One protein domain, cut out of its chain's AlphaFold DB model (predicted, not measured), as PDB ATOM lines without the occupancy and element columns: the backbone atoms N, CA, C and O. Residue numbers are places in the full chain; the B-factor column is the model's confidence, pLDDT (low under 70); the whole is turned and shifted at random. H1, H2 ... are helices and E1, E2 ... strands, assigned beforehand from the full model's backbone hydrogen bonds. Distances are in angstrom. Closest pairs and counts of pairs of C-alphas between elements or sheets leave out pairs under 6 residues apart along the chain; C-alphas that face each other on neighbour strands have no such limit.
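AT A GLANCE: This is residues 28 to 146 of the 155 residues of an uncharacterized protein of Paenibacillus sp. NAIST15-1 (UniProt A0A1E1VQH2). One twisted sheet of six strands makes a wall whose strands shorten from the long E1 and E2 at one side to the short E6 at the other edge, and the outline of the whole is flat. Beyond its E1 edge, set off from the sheet, the helices H1 and H3 lie side by side and run opposite ways, and the small helix H2 only grazes the sheet with its residues 122 to 126. The 119 printed residues hold three named helices and six named strands, in the order H1 E1 E2 E3 E4 E5 E6 H2 H3; the sheet's order is E1 - E2 - E3 - E4 - E5 - E6, all antiparallel, and the class is mixed, helices and strands. The whole is loose, with a radius of gyration of the C-alphas of 17.6 A and spans of 51 by 47 by 20 A; residues 140 to 146 stick out.

HOW THE PARTS SIT: H1, residues 28 to 38, touches H3, residues 131 to 144; their closest C-alphas are those of Ile 35 and Asn 132, 6.3 A apart. They stand at a shallow tilt of 14 degrees, opposite ways. After H1 comes a meander, each strand the antiparallel neighbour of the one before: E1, residues 43 to 56, E2, residues 60 to 73, E3, residues 78 to 86, E4, residues 91 to 99, E5, residues 102 to 106, and E6, residues 112 to 114. E1 and E2 form a hairpin at 170 degrees, with N 48 and O 68 at 2.8 A. In the hairpin of E2 and E3, N 69 and O 82 are at 2.8 A. In that of E3 and E4, N 81 and O 96 are at 2.8 A. In that of E4 and E5, N 104 and O 97 are at 2.8 A. In that of E5 and E6, at 149 degrees, N 105 and O 113 are at 2.9 A. H2, residues 122 to 128, is on the sheet but only grazes it. H1 and H3 are not on it. H2 and H3 are apart. In H1, H2 and H3 every O i to N i+4 pair is within hydrogen-bond range.

IN THESE COORDINATES: H1 begins at C-alpha 28, (-4.561, -8.203, -45.903), and measures 15.1 A from first to last C-alpha. E1 measures 41.7 A, ending at C-alpha 56, (29.827, -13.714, -34.224); E2 measures 42.2 A, E3 27.0 A, E4 27.5 A, E5 13.7 A and E6 6.9 A. H2 measures 9.8 A; H3 measures 20.2 A and ends at C-alpha 144, (9.055, -5.825, -41.524).

THE WHOLE: The two C-alphas farthest apart, those of His 58 and Pro 76, are 51.6 A from each other. The printed part has no cut, and no link is long. The mean pLDDT of the printed part is 83.4; residues 56 to 62, 119 to 120 and 142 to 146 are under 70.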
ATOM      1  N   ASP A  28      -3.469  -8.323 -46.872       76.88
ATOM      2  CA  ASP A  28      -4.561  -8.203 -45.903       76.88
ATOM      3  C   ASP A  28      -5.834  -8.937 -46.343       76.88
ATOM      4  O   ASP A  28      -6.436  -9.635 -45.530       76.88
ATOM      5  N   GLU A  29      -6.216  -8.872 -47.620       79.94
ATOM      6  CA  GLU A  29      -7.355  -9.642 -48.141       79.94
ATOM      7  C   GLU A  29      -7.093 -11.155 -48.136       79.94
ATOM      8  O   GLU A  29      -8.015 -11.934 -47.888       79.94
ATOM      9  N   VAL A  30      -5.852 -11.585 -48.395       81.69
ATOM     10  CA  VAL A  30      -5.460 -13.002 -48.325       81.69
ATOM     11  C   VAL A  30      -5.500 -13.502 -46.879       81.69
ATOM     12  O   VAL A  30      -6.118 -14.532 -46.613       81.69
ATOM     13  N   LEU A  31      -4.907 -12.763 -45.936       79.25
ATOM     14  CA  LEU A  31      -4.902 -13.116 -44.513       79.25
ATOM     15  C   LEU A  31      -6.312 -13.112 -43.915       79.25
ATOM     16  O   LEU A  31      -6.675 -14.051 -43.212       79.25
ATOM     17  N   GLN A  32      -7.136 -12.111 -44.235       81.38
ATOM     18  CA  GLN A  32      -8.522 -12.046 -43.767       81.38
ATOM     19  C   GLN A  32      -9.338 -13.248 -44.267       81.38
ATOM     20  O   GLN A  32     -10.051 -13.882 -43.489       81.38
ATOM     21  N   LYS A  33      -9.186 -13.628 -45.544       84.44
ATOM     22  CA  LYS A  33      -9.836 -14.827 -46.100       84.44
ATOM     23  C   LYS A  33      -9.312 -16.124 -45.479       84.44
ATOM     24  O   LYS A  33     -10.099 -17.054 -45.305       84.44
ATOM     25  N   ALA A  34      -8.030 -16.194 -45.116       80.00
ATOM     26  CA  ALA A  34      -7.462 -17.336 -44.397       80.00
ATOM     27  C   ALA A  34      -8.064 -17.475 -42.985       80.00
ATOM     28  O   ALA A  34      -8.547 -18.549 -42.637       80.00
ATOM     29  N   ILE A  35      -8.155 -16.375 -42.230       78.94
ATOM     30  CA  ILE A  35      -8.817 -16.292 -40.913       78.94
ATOM     31  C   ILE A  35     -10.305 -16.691 -40.996       78.94
ATOM     32  O   ILE A  35     -10.839 -17.397 -40.139       78.94
ATOM     33  N   GLU A  36     -11.011 -16.265 -42.043       83.44
ATOM     34  CA  GLU A  36     -12.417 -16.633 -42.256       83.44
ATOM     35  C   GLU A  36     -12.616 -18.086 -42.707       83.44
ATOM     36  O   GLU A  36     -13.686 -18.659 -42.471       83.44
ATOM     37  N   ALA A  37     -11.619 -18.683 -43.364       83.25
ATOM     38  CA  ALA A  37     -11.607 -20.101 -43.699       83.25
ATOM     39  C   ALA A  37     -11.298 -20.967 -42.470       83.25
ATOM     40  O   ALA A  37     -11.999 -21.956 -42.254       83.25
ATOM     41  N   ASP A  38     -10.332 -20.556 -41.641       79.50
ATOM     42  CA  ASP A  38      -9.899 -21.240 -40.415       79.50
ATOM     43  C   ASP A  38     -11.055 -21.540 -39.448       79.50
ATOM     44  O   ASP A  38     -11.193 -22.660 -38.965       79.50
ATOM     45  N   LYS A  39     -12.010 -20.613 -39.300       79.12
ATOM     46  CA  LYS A  39     -13.246 -20.827 -38.517       79.12
ATOM     47  C   LYS A  39     -14.045 -22.084 -38.907       79.12
ATOM     48  O   LYS A  39     -14.883 -22.532 -38.125       79.12
ATOM     49  N   ARG A  40     -13.837 -22.628 -40.113       83.88
ATOM     50  CA  ARG A  40     -14.465 -23.859 -40.632       83.88
ATOM     51  C   ARG A  40     -13.495 -25.046 -40.740       83.88
ATOM     52  O   ARG A  40     -13.934 -26.139 -41.096       83.88
ATOM     53  N   VAL A  41     -12.207 -24.854 -40.459       85.12
ATOM     54  CA  VAL A  41     -11.186 -25.906 -40.506       85.12
ATOM     55  C   VAL A  41     -11.401 -26.872 -39.339       85.12
ATOM     56  O   VAL A  41     -11.451 -26.488 -38.173       85.12
ATOM     57  N   LYS A  42     -11.559 -28.159 -39.668       88.00
ATOM     58  CA  LYS A  42     -11.702 -29.247 -38.683       88.00
ATOM     59  C   LYS A  42     -10.368 -29.895 -38.327       88.00
ATOM     60  O   LYS A  42     -10.222 -30.426 -37.229       88.00
ATOM     61  N   SER A  43      -9.430 -29.868 -39.262       90.06
ATOM     62  CA  SER A  43      -8.100 -30.451 -39.159       90.06
ATOM     63  C   SER A  43      -7.148 -29.739 -40.114       90.06
ATOM     64  O   SER A  43      -7.565 -29.269 -41.173       90.06
ATOM     65  N   PHE A  44      -5.873 -29.662 -39.746       89.38
ATOM     66  CA  PHE A  44      -4.825 -29.087 -40.585       89.38
ATOM     67  C   PHE A  44      -3.498 -29.815 -40.380       89.38
ATOM     68  O   PHE A  44      -3.272 -30.429 -39.338       89.38
ATOM     69  N   SER A  45      -2.612 -29.678 -41.364       91.81
ATOM     70  CA  SER A  45      -1.201 -30.046 -41.270       91.81
ATOM     71  C   SER A  45      -0.359 -28.797 -41.517       91.81
ATOM     72  O   SER A  45      -0.640 -28.039 -42.446       91.81
ATOM     73  N   LEU A  46       0.667 -28.589 -40.699       89.81
ATOM     74  CA  LEU A  46       1.680 -27.554 -40.859       89.81
ATOM     75  C   LEU A  46       3.054 -28.216 -40.880       89.81
ATOM     76  O   LEU A  46       3.416 -28.915 -39.937       89.81
ATOM     77  N   ASP A  47       3.833 -27.936 -41.916       92.31
ATOM     78  CA  ASP A  47       5.258 -28.245 -41.963       92.31
ATOM     79  C   ASP A  47       6.021 -26.908 -41.943       92.31
ATOM     80  O   ASP A  47       5.790 -26.029 -42.775       92.31
ATOM     81  N   ILE A  48       6.891 -26.726 -40.950       88.44
ATOM     82  CA  ILE A  48       7.637 -25.492 -40.686       88.44
ATOM     83  C   ILE A  48       9.130 -25.809 -40.753       88.44
ATOM     84  O   ILE A  48       9.609 -26.742 -40.105       88.44
ATOM     85  N   VAL A  49       9.880 -24.999 -41.498       90.38
ATOM     86  CA  VAL A  49      11.346 -25.051 -41.547       90.38
ATOM     87  C   VAL A  49      11.885 -23.699 -41.101       90.38
ATOM     88  O   VAL A  49      11.617 -22.678 -41.729       90.38
ATOM     89  N   GLN A  50      12.645 -23.695 -40.009       86.38
ATOM     90  CA  GLN A  50      13.290 -22.513 -39.454       86.38
ATOM     91  C   GLN A  50      14.807 -22.680 -39.535       86.38
ATOM     92  O   GLN A  50      15.378 -23.526 -38.849       86.38
ATOM     93  N   THR A  51      15.465 -21.830 -40.319       87.69
ATOM     94  CA  THR A  51      16.929 -21.726 -40.346       87.69
ATOM     95  C   THR A  51      17.352 -20.512 -39.531       87.69
ATOM     96  O   THR A  51      16.990 -19.384 -39.861       87.69
ATOM     97  N   GLN A  52      18.122 -20.733 -38.469       82.62
ATOM     98  CA  GLN A  52      18.756 -19.680 -37.683       82.62
ATOM     99  C   GLN A  52      20.256 -19.678 -37.974       82.62
ATOM    100  O   GLN A  52      20.933 -20.667 -37.704       82.62
ATOM    101  N   THR A  53      20.765 -18.555 -38.475       81.06
ATOM    102  CA  THR A  53      22.202 -18.313 -38.650       81.06
ATOM    103  C   THR A  53      22.647 -17.284 -37.620       81.06
ATOM    104  O   THR A  53      22.111 -16.175 -37.597       81.06
ATOM    105  N   LEU A  54      23.608 -17.639 -36.769       74.06
ATOM    106  CA  LEU A  54      24.262 -16.710 -35.849       74.06
ATOM    107  C   LEU A  54      25.646 -16.362 -36.396       74.06
ATOM    108  O   LEU A  54      26.424 -17.255 -36.717       74.06
ATOM    109  N   THR A  55      25.941 -15.064 -36.486       73.25
ATOM    110  CA  THR A  55      27.243 -14.549 -36.930       73.25
ATOM    111  C   THR A  55      27.905 -13.810 -35.774       73.25
ATOM    112  O   THR A  55      27.441 -12.736 -35.395       73.25
ATOM    113  N   ALA A  56      28.996 -14.359 -35.241       66.38
ATOM    114  CA  ALA A  56      29.827 -13.714 -34.224       66.38
ATOM    115  C   ALA A  56      31.196 -13.314 -34.805       66.38
ATOM    116  O   ALA A  56      31.826 -14.092 -35.529       66.38
ATOM    117  N   ASP A  57      31.622 -12.080 -34.513       59.75
ATOM    118  CA  ASP A  57      32.939 -11.488 -34.808       59.75
ATOM    119  C   ASP A  57      33.553 -11.878 -36.165       59.75
ATOM    120  O   ASP A  57      34.717 -12.267 -36.283       59.75
ATOM    121  N   HIS A  58      32.738 -11.761 -37.219       60.19
ATOM    122  CA  HIS A  58      33.101 -11.989 -38.624       60.19
ATOM    123  C   HIS A  58      33.698 -13.372 -38.964       60.19
ATOM    124  O   HIS A  58      34.234 -13.533 -40.063       60.19
ATOM    125  N   LYS A  59      33.624 -14.370 -38.067       57.50
ATOM    126  CA  LYS A  59      34.267 -15.683 -38.277       57.50
ATOM    127  C   LYS A  59      33.448 -16.901 -37.875       57.50
ATOM    128  O   LYS A  59      33.567 -17.914 -38.559       57.50
ATOM    129  N   THR A  60      32.640 -16.835 -36.821       58.34
ATOM    130  CA  THR A  60      31.826 -17.988 -36.412       58.34
ATOM    131  C   THR A  60      30.434 -17.851 -37.007       58.34
ATOM    132  O   THR A  60      29.711 -16.909 -36.679       58.34
ATOM    133  N   GLN A  61      30.090 -18.777 -37.902       66.81
ATOM    134  CA  GLN A  61      28.776 -18.890 -38.526       66.81
ATOM    135  C   GLN A  61      28.145 -20.221 -38.109       66.81
ATOM    136  O   GLN A  61      28.365 -21.245 -38.748       66.81
ATOM    137  N   GLU A  62      27.353 -20.200 -37.043       69.25
ATOM    138  CA  GLU A  62      26.584 -21.368 -36.610       69.25
ATOM    139  C   GLU A  62      25.223 -21.369 -37.305       69.25
ATOM    140  O   GLU A  62      24.459 -20.403 -37.203       69.25
ATOM    141  N   SER A  63      24.905 -22.459 -38.007       81.38
ATOM    142  CA  SER A  63      23.581 -22.682 -38.590       81.38
ATOM    143  C   SER A  63      22.831 -23.764 -37.825       81.38
ATOM    144  O   SER A  63      23.250 -24.920 -37.799       81.38
ATOM    145  N   LYS A  64      21.682 -23.403 -37.258       88.19
ATOM    146  CA  LYS A  64      20.727 -24.340 -36.666       88.19
ATOM    147  C   LYS A  64      19.487 -24.411 -37.547       88.19
ATOM    148  O   LYS A  64      18.813 -23.400 -37.747       88.19
ATOM    149  N   VAL A  65      19.173 -25.603 -38.038       92.06
ATOM    150  CA  VAL A  65      17.930 -25.887 -38.762       92.06
ATOM    151  C   VAL A  65      16.981 -26.605 -37.814       92.06
ATOM    152  O   VAL A  65      17.292 -27.680 -37.308       92.06
ATOM    153  N   THR A  66      15.809 -26.026 -37.591       91.88
ATOM    154  CA  THR A  66      14.710 -26.673 -36.877       91.88
ATOM    155  C   THR A  66      13.609 -26.988 -37.878       91.88
ATOM    156  O   THR A  66      13.057 -26.081 -38.503       91.88
ATOM    157  N   THR A  67      13.264 -28.263 -38.022       94.94
ATOM    158  CA  THR A  67      12.048 -28.689 -38.718       94.94
ATOM    159  C   THR A  67      10.973 -29.017 -37.692       94.94
ATOM    160  O   THR A  67      11.258 -29.560 -36.622       94.94
ATOM    161  N   MET A  68       9.730 -28.653 -37.988       93.56
ATOM    162  CA  MET A  68       8.569 -28.987 -37.169       93.56
ATOM    163  C   MET A  68       7.427 -29.436 -38.068       93.56
ATOM    164  O   MET A  68       7.101 -28.753 -39.034       93.56
ATOM    165  N   ARG A  69       6.797 -30.552 -37.717       95.00
ATOM    166  CA  ARG A  69       5.526 -30.992 -38.278       95.00
ATOM    167  C   ARG A  69       4.464 -30.934 -37.192       95.00
ATOM    168  O   ARG A  69       4.678 -31.437 -36.088       95.00
ATOM    169  N   TYR A  70       3.315 -30.363 -37.523       92.12
ATOM    170  CA  TYR A  70       2.129 -30.375 -36.683       92.12
ATOM    171  C   TYR A  70       0.931 -30.884 -37.480       92.12
ATOM    172  O   TYR A  70       0.582 -30.296 -38.497       92.12
ATOM    173  N   ASP A  71       0.254 -31.917 -36.989       93.50
ATOM    174  CA  ASP A  71      -1.063 -32.332 -37.477       93.50
ATOM    175  C   ASP A  71      -2.094 -32.100 -36.367       93.50
ATOM    176  O   ASP A  71      -1.896 -32.556 -35.242       93.50
ATOM    177  N   TYR A  72      -3.191 -31.399 -36.658       91.00
ATOM    178  CA  TYR A  72      -4.269 -31.103 -35.708       91.00
ATOM    179  C   TYR A  72      -5.607 -31.659 -36.189       91.00
ATOM    180  O   TYR A  72      -5.909 -31.637 -37.381       91.00
ATOM    181  N   THR A  73      -6.451 -32.102 -35.261       90.56
ATOM    182  CA  THR A  73      -7.886 -32.338 -35.461       90.56
ATOM    183  C   THR A  73      -8.641 -31.796 -34.252       90.56
ATOM    184  O   THR A  73      -8.253 -32.032 -33.110       90.56
ATOM    185  N   LYS A  74      -9.709 -31.036 -34.506       84.88
ATOM    186  CA  LYS A  74     -10.481 -30.333 -33.476       84.88
ATOM    187  C   LYS A  74     -11.484 -31.239 -32.758       84.88
ATOM    188  O   LYS A  74     -11.651 -31.124 -31.548       84.88
ATOM    189  N   GLU A  75     -12.159 -32.112 -33.505       85.38
ATOM    190  CA  GLU A  75     -13.270 -32.948 -33.032       85.38
ATOM    191  C   GLU A  75     -13.191 -34.359 -33.659       85.38
ATOM    192  O   GLU A  75     -13.429 -34.488 -34.864       85.38
ATOM    193  N   PRO A  76     -12.879 -35.419 -32.879       86.62
ATOM    194  CA  PRO A  76     -12.351 -35.372 -31.507       86.62
ATOM    195  C   PRO A  76     -11.004 -34.634 -31.450       86.62
ATOM    196  O   PRO A  76     -10.298 -34.571 -32.456       86.62
ATOM    197  N   ILE A  77     -10.638 -34.077 -30.288       85.50
ATOM    198  CA  ILE A  77      -9.371 -33.350 -30.180       85.50
ATOM    199  C   ILE A  77      -8.195 -34.328 -30.268       85.50
ATOM    200  O   ILE A  77      -8.085 -35.295 -29.510       85.50
ATOM    201  N   GLY A  78      -7.311 -34.073 -31.225       90.06
ATOM    202  CA  GLY A  78      -6.132 -34.884 -31.474       90.06
ATOM    203  C   GLY A  78      -5.028 -34.062 -32.116       90.06
ATOM    204  O   GLY A  78      -5.295 -33.165 -32.916       90.06
ATOM    205  N   SER A  79      -3.778 -34.359 -31.774       92.19
ATOM    206  CA  SER A  79      -2.637 -33.702 -32.409       92.19
ATOM    207  C   SER A  79      -1.400 -34.577 -32.470       92.19
ATOM    208  O   SER A  79      -1.040 -35.186 -31.464       92.19
ATOM    209  N   TYR A  80      -0.685 -34.543 -33.588       94.44
ATOM    210  CA  TYR A  80       0.686 -35.032 -33.692       94.44
ATOM    211  C   TYR A  80       1.647 -33.848 -33.798       94.44
ATOM    212  O   TYR A  80       1.385 -32.893 -34.524       94.44
ATOM    213  N   PHE A  81       2.758 -33.919 -33.074       93.88
ATOM    214  CA  PHE A  81       3.848 -32.959 -33.152       93.88
ATOM    215  C   PHE A  81       5.173 -33.699 -33.279       93.88
ATOM    216  O   PHE A  81       5.511 -34.549 -32.451       93.88
ATOM    217  N   GLU A  82       5.951 -33.325 -34.281       96.25
ATOM    218  CA  GLU A  82       7.330 -33.749 -34.455       96.25
ATOM    219  C   GLU A  82       8.209 -32.520 -34.618       96.25
ATOM    220  O   GLU A  82       7.872 -31.607 -35.364       96.25
ATOM    221  N   SER A  83       9.345 -32.490 -33.930       95.25
ATOM    222  CA  SER A  83      10.351 -31.453 -34.118       95.25
ATOM    223  C   SER A  83      11.732 -32.074 -34.135       95.25
ATOM    224  O   SER A  83      12.086 -32.801 -33.206       95.25
ATOM    225  N   SER A  84      12.504 -31.762 -35.171       95.19
ATOM    226  CA  SER A  84      13.909 -32.136 -35.275       95.19
ATOM    227  C   SER A  84      14.769 -30.885 -35.314       95.19
ATOM    228  O   SER A  84      14.545 -29.987 -36.126       95.19
ATOM    229  N   ILE A  85      15.749 -30.829 -34.419       93.56
ATOM    230  CA  ILE A  85      16.759 -29.774 -34.365       93.56
ATOM    231  C   ILE A  85      18.063 -30.363 -34.889       93.56
ATOM    232  O   ILE A  85      18.490 -31.416 -34.413       93.56
ATOM    233  N   TYR A  86      18.676 -29.661 -35.839       91.44
ATOM    234  CA  TYR A  86      19.950 -30.000 -36.456       91.44
ATOM    235  C   TYR A  86      20.919 -28.815 -36.330       91.44
ATOM    236  O   TYR A  86      20.672 -27.736 -36.874       91.44
ATOM    237  N   SER A  87      22.022 -29.023 -35.622       88.69
ATOM    238  CA  SER A  87      23.224 -28.185 -35.593       88.69
ATOM    239  C   SER A  87      24.452 -29.078 -35.381       88.69
ATOM    240  O   SER A  87      24.308 -30.280 -35.144       88.69
ATOM    241  N   ASP A  88      25.651 -28.498 -35.422       84.56
ATOM    242  CA  ASP A  88      26.905 -29.234 -35.188       84.56
ATOM    243  C   ASP A  88      26.993 -29.835 -33.769       84.56
ATOM    244  O   ASP A  88      27.647 -30.855 -33.561       84.56
ATOM    245  N   GLU A  89      26.296 -29.235 -32.796       84.75
ATOM    246  CA  GLU A  89      26.250 -29.691 -31.398       84.75
ATOM    247  C   GLU A  89      25.045 -30.588 -31.072       84.75
ATOM    248  O   GLU A  89      25.105 -31.408 -30.153       84.75
ATOM    249  N   VAL A  90      23.918 -30.414 -31.776       87.00
ATOM    250  CA  VAL A  90      22.633 -31.034 -31.424       87.00
ATOM    251  C   VAL A  90      21.964 -31.626 -32.657       87.00
ATOM    252  O   VAL A  90      21.520 -30.909 -33.550       87.00
ATOM    253  N   ASN A  91      21.783 -32.946 -32.640       91.38
ATOM    254  CA  ASN A  91      20.870 -33.652 -33.532       91.38
ATOM    255  C   ASN A  91      19.819 -34.370 -32.677       91.38
ATOM    256  O   ASN A  91      20.121 -35.361 -32.011       91.38
ATOM    257  N   LEU A  92      18.606 -33.815 -32.620       93.25
ATOM    258  CA  LEU A  92      17.557 -34.268 -31.707       93.25
ATOM    259  C   LEU A  92      16.176 -34.185 -32.353       93.25
ATOM    260  O   LEU A  92      15.655 -33.091 -32.565       93.25
ATOM    261  N   THR A  93      15.546 -35.344 -32.553       94.81
ATOM    262  CA  THR A  93      14.122 -35.458 -32.889       94.81
ATOM    263  C   THR A  93      13.294 -35.734 -31.637       94.81
ATOM    264  O   THR A  93      13.600 -36.631 -30.854       94.81
ATOM    265  N   LYS A  94      12.199 -34.991 -31.472       94.81
ATOM    266  CA  LYS A  94      11.153 -35.220 -30.470       94.81
ATOM    267  C   LYS A  94       9.839 -35.496 -31.186       94.81
ATOM    268  O   LYS A  94       9.502 -34.787 -32.130       94.81
ATOM    269  N   LYS A  95       9.082 -36.490 -30.716       97.31
ATOM    270  CA  LYS A  95       7.733 -36.807 -31.210       97.31
ATOM    271  C   LYS A  95       6.755 -36.865 -30.042       97.31
ATOM    272  O   LYS A  95       7.072 -37.425 -28.990       97.31
ATOM    273  N   MET A  96       5.579 -36.286 -30.232       95.00
ATOM    274  CA  MET A  96       4.495 -36.217 -29.258       95.00
ATOM    275  C   MET A  96       3.160 -36.433 -29.972       95.00
ATOM    276  O   MET A  96       2.949 -35.939 -31.076       95.00
ATOM    277  N   TYR A  97       2.246 -37.144 -29.324       92.94
ATOM    278  CA  TYR A  97       0.881 -37.348 -29.788       92.94
ATOM    279  C   TYR A  97      -0.088 -37.025 -28.649       92.94
ATOM    280  O   TYR A  97       0.187 -37.342 -27.496       92.94
ATOM    281  N   ARG A  98      -1.206 -36.364 -28.938       90.75
ATOM    282  CA  ARG A  98      -2.249 -36.024 -27.959       90.75
ATOM    283  C   ARG A  98      -3.589 -36.518 -28.476       90.75
ATOM    284  O   ARG A  98      -3.872 -36.387 -29.664       90.75
ATOM    285  N   THR A  99      -4.400 -37.049 -27.574       88.31
ATOM    286  CA  THR A  99      -5.759 -37.549 -27.821       88.31
ATOM    287  C   THR A  99      -6.630 -37.252 -26.608       88.31
ATOM    288  O   THR A  99      -6.098 -36.928 -25.550       88.31
ATOM    289  N   ASN A 100      -7.942 -37.471 -26.712       84.19
ATOM    290  CA  ASN A 100      -8.857 -37.505 -25.563       84.19
ATOM    291  C   ASN A 100      -8.393 -38.414 -24.401       84.19
ATOM    292  O   ASN A 100      -8.817 -38.200 -23.271       84.19
ATOM    293  N   GLU A 101      -7.567 -39.432 -24.664       86.50
ATOM    294  CA  GLU A 101      -7.072 -40.381 -23.655       86.50
ATOM    295  C   GLU A 101      -5.810 -39.888 -22.929       86.50
ATOM    296  O   GLU A 101      -5.409 -40.482 -21.929       86.50
ATOM    297  N   GLY A 102      -5.177 -38.816 -23.423       87.75
ATOM    298  CA  GLY A 102      -4.002 -38.179 -22.831       87.75
ATOM    299  C   GLY A 102      -2.912 -37.807 -23.840       87.75
ATOM    300  O   GLY A 102      -3.070 -37.916 -25.061       87.75
ATOM    301  N   THR A 103      -1.775 -37.357 -23.302       91.38
ATOM    302  CA  THR A 103      -0.568 -37.013 -24.071       91.38
ATOM    303  C   THR A 103       0.453 -38.144 -24.004       91.38
ATOM    304  O   THR A 103       0.731 -38.671 -22.931       91.38
ATOM    305  N   TYR A 104       1.064 -38.466 -25.138       94.25
ATOM    306  CA  TYR A 104       2.100 -39.476 -25.302       94.25
ATOM    307  C   TYR A 104       3.347 -38.842 -25.918       94.25
ATOM    308  O   TYR A 104       3.241 -37.993 -26.802       94.25
ATOM    309  N   PHE A 105       4.534 -39.269 -25.496       95.19
ATOM    310  CA  PHE A 105       5.807 -38.852 -26.085       95.19
ATOM    311  C   PHE A 105       6.659 -40.066 -26.450       95.19
ATOM    312  O   PHE A 105       6.593 -41.101 -25.784       95.19
ATOM    313  N   LEU A 106       7.465 -39.936 -27.503       95.62
ATOM    314  CA  LEU A 106       8.457 -40.942 -27.861       95.62
ATOM    315  C   LEU A 106       9.704 -40.747 -26.990       95.62
ATOM    316  O   LEU A 106      10.317 -39.678 -27.009       95.62
ATOM    317  N   GLY A 107      10.066 -41.766 -26.213       92.62
ATOM    318  CA  GLY A 107      11.308 -41.778 -25.444       92.62
ATOM    319  C   GLY A 107      12.545 -42.009 -26.314       92.62
ATOM    320  O   GLY A 107      12.451 -42.466 -27.452       92.62
ATOM    321  N   TYR A 108      13.725 -41.741 -25.750       88.62
ATOM    322  CA  TYR A 108      15.021 -41.972 -26.409       88.62
ATOM    323  C   TYR A 108      15.288 -43.447 -26.759       88.62
ATOM    324  O   TYR A 108      16.102 -43.742 -27.626       88.62
ATOM    325  N   ASP A 109      14.584 -44.368 -26.106       93.19
ATOM    326  CA  ASP A 109      14.565 -45.810 -26.364       93.19
ATOM    327  C   ASP A 109      13.560 -46.229 -27.457       93.19
ATOM    328  O   ASP A 109      13.331 -47.419 -27.666       93.19
ATOM    329  N   GLY A 110      12.919 -45.270 -28.133       93.44
ATOM    330  CA  GLY A 110      11.937 -45.530 -29.187       93.44
ATOM    331  C   GLY A 110      10.578 -46.028 -28.685       93.44
ATOM    332  O   GLY A 110       9.750 -46.437 -29.499       93.44
ATOM    333  N   GLN A 111      10.315 -45.990 -27.374       96.12
ATOM    334  CA  GLN A 111       9.032 -46.400 -26.799       96.12
ATOM    335  C   GLN A 111       8.128 -45.200 -26.509       96.12
ATOM    336  O   GLN A 111       8.559 -44.199 -25.932       96.12
ATOM    337  N   TRP A 112       6.850 -45.316 -26.875       96.25
ATOM    338  CA  TRP A 112       5.830 -44.336 -26.512       96.25
ATOM    339  C   TRP A 112       5.463 -44.461 -25.033       96.25
ATOM    340  O   TRP A 112       5.138 -45.546 -24.554       96.25
ATOM    341  N   ARG A 113       5.474 -43.338 -24.315       95.06
ATOM    342  CA  ARG A 113       5.048 -43.247 -22.913       95.06
ATOM    343  C   ARG A 113       3.952 -42.210 -22.763       95.06
ATOM    344  O   ARG A 113       4.053 -41.123 -23.329       95.06
ATOM    345  N   LYS A 114       2.927 -42.540 -21.978       94.12
ATOM    346  CA  LYS A 114       1.881 -41.599 -21.579       94.12
ATOM    347  C   LYS A 114       2.429 -40.650 -20.502       94.12
ATOM    348  O   LYS A 114       3.118 -41.099 -19.587       94.12
ATOM    349  N   LEU A 115       2.149 -39.354 -20.618       91.19
ATOM    350  CA  LEU A 115       2.338 -38.388 -19.534       91.19
ATOM    351  C   LEU A 115       1.230 -38.553 -18.475       91.19
ATOM    352  O   LEU A 115       0.153 -39.049 -18.807       91.19
ATOM    353  N   PRO A 116       1.456 -38.114 -17.223       89.88
ATOM    354  CA  PRO A 116       0.405 -38.016 -16.208       89.88
ATOM    355  C   PRO A 116      -0.847 -37.274 -16.711       89.88
ATOM    356  O   PRO A 116      -0.740 -36.339 -17.508       89.88
ATOM    357  N   ASP A 117      -2.039 -37.703 -16.286       82.00
ATOM    358  CA  ASP A 117      -3.325 -37.245 -16.848       82.00
ATOM    359  C   ASP A 117      -3.593 -35.745 -16.624       82.00
ATOM    360  O   ASP A 117      -4.204 -35.076 -17.458       82.00
ATOM    361  N   ASP A 118      -3.046 -35.191 -15.544       70.31
ATOM    362  CA  ASP A 118      -3.024 -33.770 -15.195       70.31
ATOM    363  C   ASP A 118      -2.207 -32.895 -16.171       70.31
ATOM    364  O   ASP A 118      -2.309 -31.669 -16.139       70.31
ATOM    365  N   SER A 119      -1.462 -33.498 -17.108       67.94
ATOM    366  CA  SER A 119      -0.783 -32.779 -18.198       67.94
ATOM    367  C   SER A 119      -1.700 -32.343 -19.352       67.94
ATOM    368  O   SER A 119      -1.264 -31.573 -20.214       67.94
ATOM    369  N   MET A 120      -2.956 -32.811 -19.411       67.88
ATOM    370  CA  MET A 120      -3.869 -32.504 -20.516       67.88
ATOM    371  C   MET A 120      -4.904 -31.431 -20.149       67.88
ATOM    372  O   MET A 120      -5.877 -31.689 -19.448       67.88
ATOM    373  N   ASN A 121      -4.763 -30.239 -20.735       76.75
ATOM    374  CA  ASN A 121      -5.803 -29.207 -20.737       76.75
ATOM    375  C   ASN A 121      -6.312 -28.987 -22.180       76.75
ATOM    376  O   ASN A 121      -5.642 -28.296 -22.952       76.75
ATOM    377  N   PRO A 122      -7.480 -29.546 -22.567       72.38
ATOM    378  CA  PRO A 122      -8.026 -29.414 -23.922       72.38
ATOM    379  C   PRO A 122      -8.229 -27.961 -24.369       72.38
ATOM    380  O   PRO A 122      -7.975 -27.634 -25.526       72.38
ATOM    381  N   THR A 123      -8.625 -27.076 -23.449       77.19
ATOM    382  CA  THR A 123      -8.812 -25.642 -23.713       77.19
ATOM    383  C   THR A 123      -7.486 -24.956 -24.032       77.19
ATOM    384  O   THR A 123      -7.426 -24.133 -24.943       77.19
ATOM    385  N   GLN A 124      -6.409 -25.316 -23.323       77.56
ATOM    386  CA  GLN A 124      -5.073 -24.798 -23.623       77.56
ATOM    387  C   GLN A 124      -4.574 -25.318 -24.975       77.56
ATOM    388  O   GLN A 124      -4.125 -24.517 -25.783       77.56
ATOM    389  N   ILE A 125      -4.735 -26.615 -25.266       76.56
ATOM    390  CA  ILE A 125      -4.347 -27.197 -26.563       76.56
ATOM    391  C   ILE A 125      -5.081 -26.489 -27.711       76.56
ATOM    392  O   ILE A 125      -4.462 -26.118 -28.700       76.56
ATOM    393  N   GLN A 126      -6.388 -26.255 -27.575       75.81
ATOM    394  CA  GLN A 126      -7.168 -25.573 -28.607       75.81
ATOM    395  C   GLN A 126      -6.757 -24.101 -28.797       75.81
ATOM    396  O   GLN A 126      -6.853 -23.597 -29.911       75.81
ATOM    397  N   LYS A 127      -6.271 -23.434 -27.743       76.69
ATOM    398  CA  LYS A 127      -5.710 -22.077 -27.810       76.69
ATOM    399  C   LYS A 127      -4.309 -22.052 -28.430       76.69
ATOM    400  O   LYS A 127      -4.023 -21.162 -29.222       76.69
ATOM    401  N   ASP A 128      -3.454 -23.018 -28.093       74.62
ATOM    402  CA  ASP A 128      -2.115 -23.166 -28.684       74.62
ATOM    403  C   ASP A 128      -2.196 -23.436 -30.197       74.62
ATOM    404  O   ASP A 128      -1.291 -23.065 -30.941       74.62
ATOM    405  N   MET A 129      -3.290 -24.065 -30.646       75.25
ATOM    406  CA  MET A 129      -3.546 -24.412 -32.048       75.25
ATOM    407  C   MET A 129      -4.465 -23.441 -32.790       75.25
ATOM    408  O   MET A 129      -4.968 -23.769 -33.866       75.25
ATOM    409  N   ASP A 130      -4.663 -22.244 -32.244       76.69
ATOM    410  CA  ASP A 130      -5.358 -21.163 -32.927       76.69
ATOM    411  C   ASP A 130      -4.471 -20.569 -34.041       76.69
ATOM    412  O   ASP A 130      -3.520 -19.820 -33.785       76.69
ATOM    413  N   LEU A 131      -4.791 -20.881 -35.304       77.69
ATOM    414  CA  LEU A 131      -4.042 -20.387 -36.465       77.69
ATOM    415  C   LEU A 131      -4.097 -18.859 -36.614       77.69
ATOM    416  O   LEU A 131      -3.255 -18.294 -37.314       77.69
ATOM    417  N   ASN A 132      -5.011 -18.161 -35.928       78.25
ATOM    418  CA  ASN A 132      -5.049 -16.698 -35.925       78.25
ATOM    419  C   ASN A 132      -3.740 -16.081 -35.402       78.25
ATOM    420  O   ASN A 132      -3.302 -15.054 -35.925       78.25
ATOM    421  N   GLU A 133      -3.071 -16.716 -34.436       75.62
ATOM    422  CA  GLU A 133      -1.777 -16.242 -33.928       75.62
ATOM    423  C   GLU A 133      -0.649 -16.456 -34.954       75.62
ATOM    424  O   GLU A 133       0.175 -15.562 -35.161       75.62
ATOM    425  N   LEU A 134      -0.664 -17.576 -35.688       77.69
ATOM    426  CA  LEU A 134       0.253 -17.812 -36.809       77.69
ATOM    427  C   LEU A 134       0.048 -16.770 -37.923       77.69
ATOM    428  O   LEU A 134       1.015 -16.165 -38.393       77.69
ATOM    429  N   PHE A 135      -1.201 -16.496 -38.316       80.06
ATOM    430  CA  PHE A 135      -1.511 -15.468 -39.316       80.06
ATOM    431  C   PHE A 135      -1.100 -14.061 -38.853       80.06
ATOM    432  O   PHE A 135      -0.610 -13.266 -39.661       80.06
ATOM    433  N   ARG A 136      -1.216 -13.758 -37.552       77.31
ATOM    434  CA  ARG A 136      -0.741 -12.498 -36.959       77.31
ATOM    435  C   ARG A 136       0.779 -12.350 -37.078       77.31
ATOM    436  O   ARG A 136       1.250 -11.275 -37.451       77.31
ATOM    437  N   GLN A 137       1.540 -13.414 -36.817       76.50
ATOM    438  CA  GLN A 137       3.001 -13.414 -36.967       76.50
ATOM    439  C   GLN A 137       3.426 -13.283 -38.437       76.50
ATOM    440  O   GLN A 137       4.288 -12.463 -38.749       76.50
ATOM    441  N   ILE A 138       2.764 -13.992 -39.360       77.69
ATOM    442  CA  ILE A 138       2.989 -13.844 -40.811       77.69
ATOM    443  C   ILE A 138       2.768 -12.388 -41.252       77.69
ATOM    444  O   ILE A 138       3.586 -11.844 -41.996       77.69
ATOM    445  N   LYS A 139       1.715 -11.721 -40.753       75.38
ATOM    446  CA  LYS A 139       1.460 -10.298 -41.031       75.38
ATOM    447  C   LYS A 139       2.592  -9.392 -40.536       75.38
ATOM    448  O   LYS A 139       2.995  -8.484 -41.259       75.38
ATOM    449  N   MET A 140       3.110  -9.630 -39.328       75.44
ATOM    450  CA  MET A 140       4.238  -8.862 -38.782       75.44
ATOM    451  C   MET A 140       5.497  -9.014 -39.642       75.44
ATOM    452  O   MET A 140       6.037  -8.008 -40.097       75.44
ATOM    453  N   TYR A 141       5.908 -10.246 -39.955       70.69
ATOM    454  CA  TYR A 141       7.107 -10.483 -40.766       70.69
ATOM    455  C   TYR A 141       6.994  -9.925 -42.184       70.69
ATOM    456  O   TYR A 141       7.958  -9.369 -42.705       70.69
ATOM    457  N   ALA A 142       5.816 -10.017 -42.807       69.56
ATOM    458  CA  ALA A 142       5.595  -9.404 -44.110       69.56
ATOM    459  C   ALA A 142       5.784  -7.872 -44.051       69.56
ATOM    460  O   ALA A 142       6.368  -7.297 -44.973       69.56
ATOM    461  N   ASN A 143       5.297  -7.220 -42.982       69.50
ATOM    462  CA  ASN A 143       5.410  -5.770 -42.786       69.50
ATOM    463  C   ASN A 143       6.879  -5.350 -42.625       69.50
ATOM    464  O   ASN A 143       7.332  -4.422 -43.293       69.50
ATOM    465  N   GLU A 144       7.630  -6.068 -41.787       63.66
ATOM    466  CA  GLU A 144       9.055  -5.825 -41.524       63.66
ATOM    467  C   GLU A 144       9.937  -6.075 -42.758       63.66
ATOM    468  O   GLU A 144      10.860  -5.307 -43.027       63.66
ATOM    469  N   ALA A 145       9.616  -7.088 -43.570       57.47
ATOM    470  CA  ALA A 145      10.337  -7.412 -44.806       57.47
ATOM    471  C   ALA A 145      10.172  -6.366 -45.931       57.47
ATOM    472  O   ALA A 145      10.734  -6.525 -47.016       57.47
ATOM    473  N   ASN A 146       9.382  -5.308 -45.704       54.19
ATOM    474  CA  ASN A 146       9.146  -4.191 -46.621       54.19
ATOM    475  C   ASN A 146       8.630  -4.609 -48.022       54.19
ATOM    476  O   ASN A 146       8.684  -3.846 -48.993       54.19
TER     477      ASN A 146